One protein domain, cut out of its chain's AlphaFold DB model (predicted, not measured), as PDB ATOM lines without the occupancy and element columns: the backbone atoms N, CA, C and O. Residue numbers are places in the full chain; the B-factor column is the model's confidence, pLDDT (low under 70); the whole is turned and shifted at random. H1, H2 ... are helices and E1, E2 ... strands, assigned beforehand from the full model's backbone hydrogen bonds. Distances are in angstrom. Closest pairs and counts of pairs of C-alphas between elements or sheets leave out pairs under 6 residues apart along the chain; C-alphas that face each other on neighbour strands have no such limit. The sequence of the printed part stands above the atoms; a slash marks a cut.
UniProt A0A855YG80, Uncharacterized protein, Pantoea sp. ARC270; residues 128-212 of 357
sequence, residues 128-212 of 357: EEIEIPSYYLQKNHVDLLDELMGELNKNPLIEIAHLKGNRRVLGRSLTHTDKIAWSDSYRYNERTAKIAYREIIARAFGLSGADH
ATOM      1  N   GLU A 128      31.310 -20.788   8.844       89.38
ATOM      2  CA  GLU A 128      31.542 -22.232   8.842       89.38
ATOM      3  C   GLU A 128      30.976 -22.924   7.588       89.38
ATOM      4  O   GLU A 128      31.430 -24.014   7.219       89.38
ATOM      5  N   GLU A 129      30.010 -22.284   6.921       89.44
ATOM      6  CA  GLU A 129      29.401 -22.742   5.665       89.44
ATOM      7  C   GLU A 129      30.276 -22.420   4.447       89.44
ATOM      8  O   GLU A 129      30.102 -23.017   3.380       89.44
ATOM      9  N   ILE A 130      31.224 -21.488   4.595       90.81
ATOM     10  CA  ILE A 130      32.140 -21.079   3.536       90.81
ATOM     11  C   ILE A 130      33.354 -22.004   3.510       90.81
ATOM     12  O   ILE A 130      34.057 -22.200   4.502       90.81
ATOM     13  N   GLU A 131      33.645 -22.542   2.330       89.69
ATOM     14  CA  GLU A 131      34.839 -23.339   2.089       89.69
ATOM     15  C   GLU A 131      35.797 -22.592   1.163       89.69
ATOM     16  O   GLU A 131      35.467 -22.265   0.023       89.69
ATOM     17  N   ILE A 132      37.013 -22.348   1.647       86.81
ATOM     18  CA  ILE A 132      38.113 -21.805   0.851       86.81
ATOM     19  C   ILE A 132      39.266 -22.809   0.926       86.81
ATOM     20  O   ILE A 132      39.682 -23.155   2.036       86.81
ATOM     21  N   PRO A 133      39.821 -23.270  -0.211       82.19
ATOM     22  CA  PRO A 133      40.949 -24.190  -0.196       82.19
ATOM     23  C   PRO A 133      42.113 -23.673   0.661       82.19
ATOM     24  O   PRO A 133      42.567 -22.537   0.511       82.19
ATOM     25  N   SER A 134      42.617 -24.527   1.553       73.94
ATOM     26  CA  SER A 134      43.567 -24.159   2.614       73.94
ATOM     27  C   SER A 134      44.872 -23.536   2.105       73.94
ATOM     28  O   SER A 134      45.446 -22.675   2.772       73.94
ATOM     29  N   TYR A 135      45.318 -23.894   0.898       75.06
ATOM     30  CA  TYR A 135      46.497 -23.289   0.272       75.06
ATOM     31  C   TYR A 135      46.319 -21.797  -0.045       75.06
ATOM     32  O   TYR A 135      47.316 -21.079  -0.156       75.06
ATOM     33  N   TYR A 136      45.079 -21.318  -0.193       72.06
ATOM     34  CA  TYR A 136      44.813 -19.892  -0.335       72.06
ATOM     35  C   TYR A 136      44.975 -19.172   0.995       72.06
ATOM     36  O   TYR A 136      45.564 -18.099   1.001       72.06
ATOM     37  N   LEU A 137      44.521 -19.757   2.108       67.56
ATOM     38  CA  LEU A 137      44.529 -19.124   3.434       67.56
ATOM     39  C   LEU A 137      45.944 -18.837   3.964       67.56
ATOM     40  O   LEU A 137      46.142 -17.879   4.698       67.56
ATOM     41  N   GLN A 138      46.947 -19.611   3.544       65.00
ATOM     42  CA  GLN A 138      48.323 -19.508   4.049       65.00
ATOM     43  C   GLN A 138      49.161 -18.359   3.444       65.00
ATOM     44  O   GLN A 138      50.296 -18.155   3.866       65.00
ATOM     45  N   LYS A 139      48.656 -17.628   2.438       61.38
ATOM     46  CA  LYS A 139      49.451 -16.666   1.637       61.38
ATOM     47  C   LYS A 139      48.903 -15.234   1.615       61.38
ATOM     48  O   LYS A 139      49.240 -14.468   0.714       61.38
ATOM     49  N   ASN A 140      48.037 -14.885   2.556       63.59
ATOM     50  CA  ASN A 140      47.222 -13.675   2.473       63.59
ATOM     51  C   ASN A 140      47.705 -12.569   3.413       63.59
ATOM     52  O   ASN A 140      48.241 -12.834   4.485       63.59
ATOM     53  N   HIS A 141      47.532 -11.321   2.974       61.03
ATOM     54  CA  HIS A 141      47.948 -10.129   3.720       61.03
ATOM     55  C   HIS A 141      46.923  -9.725   4.789       61.03
ATOM     56  O   HIS A 141      47.293  -9.127   5.794       61.03
ATOM     57  N   VAL A 142      45.650 -10.046   4.551       73.25
ATOM     58  CA  VAL A 142      44.506  -9.826   5.444       73.25
ATOM     59  C   VAL A 142      43.749 -11.149   5.545       73.25
ATOM     60  O   VAL A 142      43.844 -11.968   4.628       73.25
ATOM     61  N   ASP A 143      42.999 -11.376   6.623       86.12
ATOM     62  CA  ASP A 143      42.128 -12.548   6.719       86.12
ATOM     63  C   ASP A 143      41.165 -12.589   5.512       86.12
ATOM     64  O   ASP A 143      40.295 -11.737   5.332       86.12
ATOM     65  N   LEU A 144      41.405 -13.557   4.624       89.00
ATOM     66  CA  LEU A 144      40.700 -13.704   3.353       89.00
ATOM     67  C   LEU A 144      39.239 -14.084   3.562       89.00
ATOM     68  O   LEU A 144      38.389 -13.670   2.773       89.00
ATOM     69  N   LEU A 145      38.960 -14.877   4.601       90.50
ATOM     70  CA  LEU A 145      37.598 -15.262   4.928       90.50
ATOM     71  C   LEU A 145      36.836 -14.032   5.414       90.50
ATOM     72  O   LEU A 145      35.747 -13.778   4.917       90.50
ATOM     73  N   ASP A 146      37.422 -13.228   6.300       91.31
ATOM     74  CA  ASP A 146      36.783 -11.993   6.767       91.31
ATOM     75  C   ASP A 146      36.521 -10.996   5.632       91.31
ATOM     76  O   ASP A 146      35.435 -10.416   5.567       91.31
ATOM     77  N   GLU A 147      37.468 -10.824   4.704       93.19
ATOM     78  CA  GLU A 147      37.273  -9.947   3.545       93.19
ATOM     79  C   GLU A 147      36.131 -10.447   2.642       93.19
ATOM     80  O   GLU A 147      35.271  -9.661   2.238       93.19
ATOM     81  N   LEU A 148      36.065 -11.758   2.378       94.38
ATOM     82  CA  LEU A 148      34.972 -12.365   1.614       94.38
ATOM     83  C   LEU A 148      33.624 -12.219   2.328       94.38
ATOM     84  O   LEU A 148      32.624 -11.878   1.696       94.38
ATOM     85  N   MET A 149      33.592 -12.435   3.643       95.00
ATOM     86  CA  MET A 149      32.391 -12.238   4.453       95.00
ATOM     87  C   MET A 149      31.926 -10.781   4.417       95.00
ATOM     88  O   MET A 149      30.724 -10.526   4.386       95.00
ATOM     89  N   GLY A 150      32.850  -9.819   4.355       94.56
ATOM     90  CA  GLY A 150      32.535  -8.407   4.132       94.56
ATOM     91  C   GLY A 150      31.741  -8.169   2.844       94.56
ATOM     92  O   GLY A 150      30.750  -7.438   2.861       94.56
ATOM     93  N   GLU A 151      32.117  -8.826   1.744       94.94
ATOM     94  CA  GLU A 151      31.379  -8.749   0.475       94.94
ATOM     95  C   GLU A 151      30.035  -9.496   0.533       94.94
ATOM     96  O   GLU A 151      29.009  -8.950   0.119       94.94
ATOM     97  N   LEU A 152      29.996 -10.696   1.122       95.25
ATOM     98  CA  LEU A 152      28.761 -11.479   1.292       95.25
ATOM     99  C   LEU A 152      27.739 -10.790   2.206       95.25
ATOM    100  O   LEU A 152      26.533 -10.941   2.023       95.25
ATOM    101  N   ASN A 153      28.196  -9.981   3.160       93.75
ATOM    102  CA  ASN A 153      27.313  -9.190   4.015       93.75
ATOM    103  C   ASN A 153      26.597  -8.066   3.254       93.75
ATOM    104  O   ASN A 153      25.476  -7.709   3.637       93.75
ATOM    105  N   LYS A 154      27.215  -7.529   2.188       92.50
ATOM    106  CA  LYS A 154      26.596  -6.536   1.294       92.50
ATOM    107  C   LYS A 154      25.535  -7.190   0.416       92.50
ATOM    108  O   LYS A 154      24.425  -6.682   0.311       92.50
ATOM    109  N   ASN A 155      25.877  -8.312  -0.213       94.62
ATOM    110  CA  ASN A 155      24.943  -9.098  -1.006       94.62
ATOM    111  C   ASN A 155      25.292 -10.594  -0.879       94.62
ATOM    112  O   ASN A 155      26.282 -11.025  -1.469       94.62
ATOM    113  N   PRO A 156      24.482 -11.405  -0.168       94.00
ATOM    114  CA  PRO A 156      24.795 -12.814   0.080       94.00
ATOM    115  C   PRO A 156      24.623 -13.707  -1.155       94.00
ATOM    116  O   PRO A 156      24.996 -14.877  -1.127       94.00
ATOM    117  N   LEU A 157      24.046 -13.177  -2.238       94.69
ATOM    118  CA  LEU A 157      23.774 -13.938  -3.453       94.69
ATOM    119  C   LEU A 157      24.947 -13.938  -4.434       94.69
ATOM    120  O   LEU A 157      24.929 -14.749  -5.354       94.69
ATOM    121  N   ILE A 158      25.932 -13.044  -4.275       95.88
ATOM    122  CA  ILE A 158      27.042 -12.897  -5.228       95.88
ATOM    123  C   ILE A 158      27.782 -14.218  -5.451       95.88
ATOM    124  O   ILE A 158      28.029 -14.990  -4.524       95.88
ATOM    125  N   GLU A 159      28.192 -14.451  -6.695       95.00
ATOM    126  CA  GLU A 159      29.021 -15.603  -7.065       95.00
ATOM    127  C   GLU A 159      30.455 -15.191  -7.409       95.00
ATOM    128  O   GLU A 159      31.308 -16.039  -7.652       95.00
ATOM    129  N   ILE A 160      30.738 -13.889  -7.453       95.94
ATOM    130  CA  ILE A 160      32.048 -13.334  -7.786       95.94
ATOM    131  C   ILE A 160      32.338 -12.194  -6.814       95.94
ATOM    132  O   ILE A 160      31.576 -11.232  -6.748       95.94
ATOM    133  N   ALA A 161      33.450 -12.282  -6.086       95.88
ATOM    134  CA  ALA A 161      33.827 -11.311  -5.062       95.88
ATOM    135  C   ALA A 161      35.208 -10.719  -5.355       95.88
ATOM    136  O   ALA A 161      36.158 -11.448  -5.648       95.88
ATOM    137  N   HIS A 162      35.329  -9.393  -5.271       95.69
ATOM    138  CA  HIS A 162      36.604  -8.692  -5.394       95.69
ATOM    139  C   HIS A 162      37.165  -8.391  -4.008       95.69
ATOM    140  O   HIS A 162      36.595  -7.606  -3.260       95.69
ATOM    141  N   LEU A 163      38.305  -9.004  -3.701       93.69
ATOM    142  CA  LEU A 163      38.991  -8.910  -2.418       93.69
ATOM    143  C   LEU A 163      40.262  -8.075  -2.623       93.69
ATOM    144  O   LEU A 163      41.332  -8.600  -2.956       93.69
ATOM    145  N   LYS A 164      40.114  -6.748  -2.539       91.88
ATOM    146  CA  LYS A 164      41.159  -5.751  -2.831       91.88
ATOM    147  C   LYS A 164      42.365  -5.875  -1.897       91.88
ATOM    148  O   LYS A 164      43.502  -5.789  -2.365       91.88
ATOM    149  N   GLY A 165      42.138  -6.079  -0.600       89.38
ATOM    150  CA  GLY A 165      43.179  -6.223   0.420       89.38
ATOM    151  C   GLY A 165      44.072  -7.429   0.148       89.38
ATOM    152  O   GLY A 165      45.299  -7.331   0.214       89.38
ATOM    153  N   ASN A 166      43.463  -8.534  -0.278       89.31
ATOM    154  CA  ASN A 166      44.173  -9.743  -0.684       89.31
ATOM    155  C   ASN A 166      44.569  -9.799  -2.163       89.31
ATOM    156  O   ASN A 166      45.219 -10.756  -2.583       89.31
ATOM    157  N   ARG A 167      44.228  -8.771  -2.949       91.06
ATOM    158  CA  ARG A 167      44.478  -8.682  -4.396       91.06
ATOM    159  C   ARG A 167      43.980  -9.914  -5.160       91.06
ATOM    160  O   ARG A 167      44.703 -10.487  -5.980       91.06
ATOM    161  N   ARG A 168      42.743 -10.332  -4.882       91.31
ATOM    162  CA  ARG A 168      42.111 -11.522  -5.473       91.31
ATOM    163  C   ARG A 168      40.714 -11.222  -5.998       91.31
ATOM    164  O   ARG A 168      40.041 -10.307  -5.535       91.31
ATOM    165  N   VAL A 169      40.281 -12.014  -6.976       93.94
ATOM    166  CA  VAL A 169      38.872 -12.098  -7.369       93.94
ATOM    167  C   VAL A 169      38.472 -13.559  -7.264       93.94
ATOM    168  O   VAL A 169      38.971 -14.392  -8.016       93.94
ATOM    169  N   LEU A 170      37.606 -13.874  -6.307       93.56
ATOM    170  CA  LEU A 170      37.153 -15.242  -6.090       93.56
ATOM    171  C   LEU A 170      35.859 -15.498  -6.857       93.56
ATOM    172  O   LEU A 170      35.024 -14.603  -6.993       93.56
ATOM    173  N   GLY A 171      35.711 -16.724  -7.349       93.94
ATOM    174  CA  GLY A 171      34.474 -17.254  -7.904       93.94
ATOM    175  C   GLY A 171      33.912 -18.346  -7.003       93.94
ATOM    176  O   GLY A 171      34.663 -19.195  -6.507       93.94
ATOM    177  N   ARG A 172      32.598 -18.331  -6.803       91.06
ATOM    178  CA  ARG A 172      31.855 -19.406  -6.157       91.06
ATOM    179  C   ARG A 172      31.832 -20.611  -7.092       91.06
ATOM    180  O   ARG A 172      31.484 -20.498  -8.264       91.06
ATOM    181  N   SER A 173      32.206 -21.767  -6.564       82.88
ATOM    182  CA  SER A 173      32.094 -23.045  -7.252       82.88
ATOM    183  C   SER A 173      30.796 -23.731  -6.843       82.88
ATOM    184  O   SER A 173      30.420 -23.729  -5.671       82.88
ATOM    185  N   LEU A 174      30.121 -24.347  -7.810       66.31
ATOM    186  CA  LEU A 174      29.024 -25.275  -7.551       66.31
ATOM    187  C   LEU A 174      29.635 -26.662  -7.325       66.31
ATOM    188  O   LEU A 174      29.676 -27.494  -8.229       66.31
ATOM    189  N   THR A 175      30.200 -26.892  -6.143       61.28
ATOM    190  CA  THR A 175      30.618 -28.236  -5.728       61.28
ATOM    191  C   THR A 175      29.406 -29.031  -5.243       61.28
ATOM    192  O   THR A 175      28.448 -28.466  -4.728       61.28
ATOM    193  N   HIS A 176      29.447 -30.360  -5.372       54.44
ATOM    194  CA  HIS A 176      28.425 -31.273  -4.830       54.44
ATOM    195  C   HIS A 176      28.494 -31.427  -3.294       54.44
ATOM    196  O   HIS A 176      28.077 -32.449  -2.757       54.44
ATOM    197  N   THR A 177      29.077 -30.458  -2.588       61.28
ATOM    198  CA  THR A 177      29.216 -30.457  -1.129       61.28
ATOM    199  C   THR A 177      28.141 -29.566  -0.510       61.28
ATOM    200  O   THR A 177      27.694 -28.610  -1.137       61.28
ATOM    201  N   ASP A 178      27.767 -29.824   0.746       68.25
ATOM    202  CA  ASP A 178      26.847 -28.960   1.510       68.25
ATOM    203  C   ASP A 178      27.449 -27.571   1.830       68.25
ATOM    204  O   ASP A 178      26.809 -26.738   2.470       68.25
ATOM    205  N   LYS A 179      28.696 -27.316   1.409       78.38
ATOM    206  CA  LYS A 179      29.437 -26.079   1.657       78.38
ATOM    207  C   LYS A 179      29.470 -25.173   0.438       78.38
ATOM    208  O   LYS A 179      29.510 -25.613  -0.710       78.38
ATOM    209  N   ILE A 180      29.544 -23.876   0.705       84.94
ATOM    210  CA  ILE A 180      29.695 -22.845  -0.314       84.94
ATOM    211  C   ILE A 180      31.185 -22.690  -0.625       84.94
ATOM    212  O   ILE A 180      31.905 -21.949   0.047       84.94
ATOM    213  N   ALA A 181      31.651 -23.398  -1.651       90.25
ATOM    214  CA  ALA A 181      33.049 -23.370  -2.056       90.25
ATOM    215  C   ALA A 181      33.402 -22.110  -2.864       90.25
ATOM    216  O   ALA A 181      32.710 -21.750  -3.817       90.25
ATOM    217  N   TRP A 182      34.529 -21.479  -2.533       92.50
ATOM    218  CA  TRP A 182      35.100 -20.335  -3.247       92.50
ATOM    219  C   TRP A 182      36.529 -20.629  -3.696       92.50
ATOM    220  O   TRP A 182      37.327 -21.207  -2.960       92.50
ATOM    221  N   SER A 183      36.879 -20.215  -4.914       88.75
ATOM    222  CA  SER A 183      38.208 -20.459  -5.487       88.75
ATOM    223  C   SER A 183      38.712 -19.286  -6.328       88.75
ATOM    224  O   SER A 183      37.944 -18.413  -6.730       88.75
ATOM    225  N   ASP A 184      40.017 -19.260  -6.606       83.25
ATOM    226  CA  ASP A 184      40.672 -18.231  -7.428       83.25
ATOM    227  C   ASP A 184      40.445 -18.502  -8.925       83.25
ATOM    228  O   ASP A 184      41.371 -18.782  -9.688       83.25
ATOM    229  N   SER A 185      39.177 -18.500  -9.343       82.19
ATOM    230  CA  SER A 185      38.779 -18.773 -10.729       82.19
ATOM    231  C   SER A 185      39.079 -17.602 -11.674       82.19
ATOM    232  O   SER A 185      38.999 -17.755 -12.894       82.19
ATOM    233  N   TYR A 186      39.419 -16.426 -11.135       89.12
ATOM    234  CA  TYR A 186      39.579 -15.193 -11.897       89.12
ATOM    235  C   TYR A 186      40.948 -14.556 -11.672       89.12
ATOM    236  O   TYR A 186      41.383 -14.303 -10.557       89.12
ATOM    237  N   ARG A 187      41.609 -14.165 -12.766       91.94
ATOM    238  CA  ARG A 187      42.840 -13.367 -12.684       91.94
ATOM    239  C   ARG A 187      42.543 -12.002 -12.063       91.94
ATOM    240  O   ARG A 187      41.678 -11.302 -12.577       91.94
ATOM    241  N   TYR A 188      43.328 -11.561 -11.083       93.06
ATOM    242  CA  TYR A 188      43.225 -10.210 -10.518       93.06
ATOM    243  C   TYR A 188      43.586  -9.120 -11.544       93.06
ATOM    244  O   TYR A 188      44.751  -8.964 -11.920       93.06
ATOM    245  N   ASN A 189      42.587  -8.402 -12.068       95.44
ATOM    246  CA  ASN A 189      42.758  -7.272 -12.989       95.44
ATOM    247  C   ASN A 189      41.476  -6.419 -13.079       95.44
ATOM    248  O   ASN A 189      40.422  -6.799 -12.583       95.44
ATOM    249  N   GLU A 190      41.549  -5.277 -13.772       93.75
ATOM    250  CA  GLU A 190      40.422  -4.337 -13.909       93.75
ATOM    251  C   GLU A 190      39.167  -4.976 -14.512       93.75
ATOM    252  O   GLU A 190      38.052  -4.629 -14.132       93.75
ATOM    253  N   ARG A 191      39.319  -5.930 -15.438       95.38
ATOM    254  CA  ARG A 191      38.172  -6.584 -16.076       95.38
ATOM    255  C   ARG A 191      37.402  -7.442 -15.075       95.38
ATOM    256  O   ARG A 191      36.181  -7.355 -15.042       95.38
ATOM    257  N   THR A 192      38.091  -8.262 -14.289       95.88
ATOM    258  CA  THR A 192      37.461  -9.175 -13.322       95.88
ATOM    259  C   THR A 192      36.953  -8.437 -12.086       95.88
ATOM    260  O   THR A 192      35.845  -8.718 -11.643       95.88
ATOM    261  N   ALA A 193      37.668  -7.412 -11.611       96.19
ATOM    262  CA  ALA A 193      37.164  -6.527 -10.561       96.19
ATOM    263  C   ALA A 193      35.882  -5.793 -11.000       96.19
ATOM    264  O   ALA A 193      34.934  -5.667 -10.230       96.19
ATOM    265  N   LYS A 194      35.796  -5.375 -12.272       95.81
ATOM    266  CA  LYS A 194      34.578  -4.763 -12.823       95.81
ATOM    267  C   LYS A 194      33.408  -5.742 -12.924       95.81
ATOM    268  O   LYS A 194      32.265  -5.327 -12.750       95.81
ATOM    269  N   ILE A 195      33.678  -7.014 -13.217       96.44
ATOM    270  CA  ILE A 195      32.661  -8.073 -13.181       96.44
ATOM    271  C   ILE A 195      32.142  -8.240 -11.751       96.44
ATOM    272  O   ILE A 195      30.938  -8.166 -11.555       96.44
ATOM    273  N   ALA A 196      33.030  -8.360 -10.761       96.19
ATOM    274  CA  ALA A 196      32.645  -8.466  -9.353       96.19
ATOM    275  C   ALA A 196      31.839  -7.246  -8.864       96.19
ATOM    276  O   ALA A 196      30.836  -7.398  -8.182       96.19
ATOM    277  N   TYR A 197      32.202  -6.027  -9.281       95.25
ATOM    278  CA  TYR A 197      31.404  -4.833  -8.973       95.25
ATOM    279  C   TYR A 197      29.977  -4.925  -9.540       95.25
ATOM    280  O   TYR A 197      29.002  -4.616  -8.858       95.25
ATOM    281  N   ARG A 198      29.840  -5.373 -10.792       96.06
ATOM    282  CA  ARG A 198      28.531  -5.568 -11.436       96.06
ATOM    283  C   ARG A 198      27.745  -6.709 -10.815       96.06
ATOM    284  O   ARG A 198      26.524  -6.636 -10.794       96.06
ATOM    285  N   GLU A 199      28.431  -7.734 -10.322       96.12
ATOM    286  CA  GLU A 199      27.845  -8.905  -9.674       96.12
ATOM    287  C   GLU A 199      26.995  -8.506  -8.465       96.12
ATOM    288  O   GLU A 199      25.875  -8.991  -8.325       96.12
ATOM    289  N   ILE A 200      27.472  -7.548  -7.659       95.19
ATOM    290  CA  ILE A 200      26.736  -7.005  -6.506       95.19
ATOM    291  C   ILE A 200      25.349  -6.496  -6.924       95.19
ATOM    292  O   ILE A 200      24.380  -6.666  -6.186       95.19
ATOM    293  N   ILE A 201      25.242  -5.900  -8.113       95.31
ATOM    294  CA  ILE A 201      23.980  -5.392  -8.652       95.31
ATOM    295  C   ILE A 201      23.197  -6.521  -9.329       95.31
ATOM    296  O   ILE A 201      22.058  -6.792  -8.967       95.31
ATOM    297  N   ALA A 202      23.802  -7.173 -10.323       96.50
ATOM    298  CA  ALA A 202      23.139  -8.126 -11.206       96.50
ATOM    299  C   ALA A 202      22.551  -9.311 -10.436       96.50
ATOM    300  O   ALA A 202      21.408  -9.706 -10.681       96.50
ATOM    301  N   ARG A 203      23.298  -9.837  -9.462       96.06
ATOM    302  CA  ARG A 203      22.925 -11.074  -8.781       96.06
ATOM    303  C   ARG A 203      21.722 -10.921  -7.864       96.06
ATOM    304  O   ARG A 203      20.946 -11.860  -7.728       96.06
ATOM    305  N   ALA A 204      21.496  -9.719  -7.328       94.75
ATOM    306  CA  ALA A 204      20.271  -9.387  -6.596       94.75
ATOM    307  C   ALA A 204      18.998  -9.524  -7.453       94.75
ATOM    308  O   ALA A 204      17.908  -9.707  -6.919       94.75
ATOM    309  N   PHE A 205      19.141  -9.458  -8.778       91.62
ATOM    310  CA  PHE A 205      18.070  -9.635  -9.758       91.62
ATOM    311  C   PHE A 205      18.129 -11.003 -10.459       91.62
ATOM    312  O   PHE A 205      17.445 -11.212 -11.457       91.62
ATOM    313  N   GLY A 206      18.948 -11.939  -9.964       94.25
ATOM    314  CA  GLY A 206      19.121 -13.260 -10.576       94.25
ATOM    315  C   GLY A 206      19.889 -13.249 -11.904       94.25
ATOM    316  O   GLY A 206      19.802 -14.213 -12.658       94.25
ATOM    317  N   LEU A 207      20.630 -12.178 -12.198       95.31
ATOM    318  CA  LEU A 207      21.454 -12.025 -13.403       95.31
ATOM    319  C   LEU A 207      22.948 -12.124 -13.063       95.31
ATOM    320  O   LEU A 207      23.332 -11.973 -11.904       95.31
ATOM    321  N   SER A 208      23.810 -12.307 -14.066       94.81
ATOM    322  CA  SER A 208      25.263 -12.350 -13.861       94.81
ATOM    323  C   SER A 208      25.943 -11.010 -14.151       94.81
ATOM    324  O   SER A 208      25.676 -10.344 -15.154       94.81
ATOM    325  N   GLY A 209      26.900 -10.624 -13.305       93.38
ATOM    326  CA  GLY A 209      27.786  -9.479 -13.529       93.38
ATOM    327  C   GLY A 209      28.794  -9.699 -14.664       93.38
ATOM    328  O   GLY A 209      29.416  -8.739 -15.139       93.38
ATOM    329  N   ALA A 210      28.956 -10.949 -15.114       93.94
ATOM    330  CA  ALA A 210      29.806 -11.318 -16.243       93.94
ATOM    331  C   ALA A 210      29.121 -11.122 -17.608       93.94
ATOM    332  O   ALA A 210      29.818 -11.054 -18.628       93.94
ATOM    333  N   ASP A 211      27.790 -10.994 -17.631       93.06
ATOM    334  CA  ASP A 211      27.008 -10.811 -18.853       93.06
ATOM    335  C   ASP A 211      27.235  -9.436 -19.503       93.06
ATOM    336  O   ASP A 211      27.907  -8.533 -18.982       93.06
ATOM    337  N   HIS A 212      26.667  -9.254 -20.702       90.12
ATOM    338  CA  HIS A 212      26.701  -7.964 -21.381       90.12
ATOM    339  C   HIS A 212      25.948  -6.916 -20.557       90.12
ATOM    340  O   HIS A 212      24.725  -6.815 -20.625       90.12
TER     341      HIS A 212
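What this domain is: This is residues 128 to 212 of the 357 residues of an uncharacterized protein of Pantoea sp. ARC270 (UniProt A0A855YG80). A small, strongly twisted sheet of three strands lies between two helices, with H2 over one face and the longer H3 over the other. The short H1 lies off the sheet, and just before it residues 130 to 131 pair in parallel with residues 180 to 181 of E3. The printed part has 85 residues, with H1, H2, E1, E2, E3 and H3 along the chain, of mixed class; the sheet is antiparallel, in the order E1, E2, E3. It is compact, with a radius of gyration of the C-alphas of 12.1 A, and spans 35 by 30 by 20 A.

How they stand to each other: H1, residues 134 to 137, and H2, residues 144 to 154, are close but not clearly touching; their closest C-alphas, of Leu 137 and Leu 144, are 6.6 A apart. E1, residues 160 to 163, E2, residues 168 to 173, and E3, residues 180 to 186, form a meander, each strand the antiparallel neighbour of the one before. In the hairpin of E1 and E2, N 161 and O 170 are within hydrogen-bond range at 2.9 A; in that of E2 and E3, N 173 and O 181 are at 2.8 A. H2 is on the sheet at a height of 9.3 A, over E1 and E2. H3, residues 190 to 205, is on the opposite face at 7.5 A, also over E1 and E2; its closest C-alpha pair with E1 is Ile 160 and Ala 196, 5.1 A. O i to N i+4 pairs are within range in 6 of 7 for H2 and 9 of 12 for H3; H1 is too short for one.

Where its parts are: H1 begins at C-alpha 134, (43.567, -24.159, 2.614), and is 5.2 A long. H2 measures 16.0 A, E1 9.8 A, E2 15.4 A and E3 17.0 A. H3, 23.3 A long, has a kink of 36 degrees near residue 199 and ends at C-alpha 205, (18.070, -9.635, -9.758).

The domain as a whole: The farthest C-alphas, of Gln 138 and His 212, are 35.3 A apart. The printed part has no cut, and no link is long. Residues 137 to 141 and 174 to 178 have pLDDT under 70.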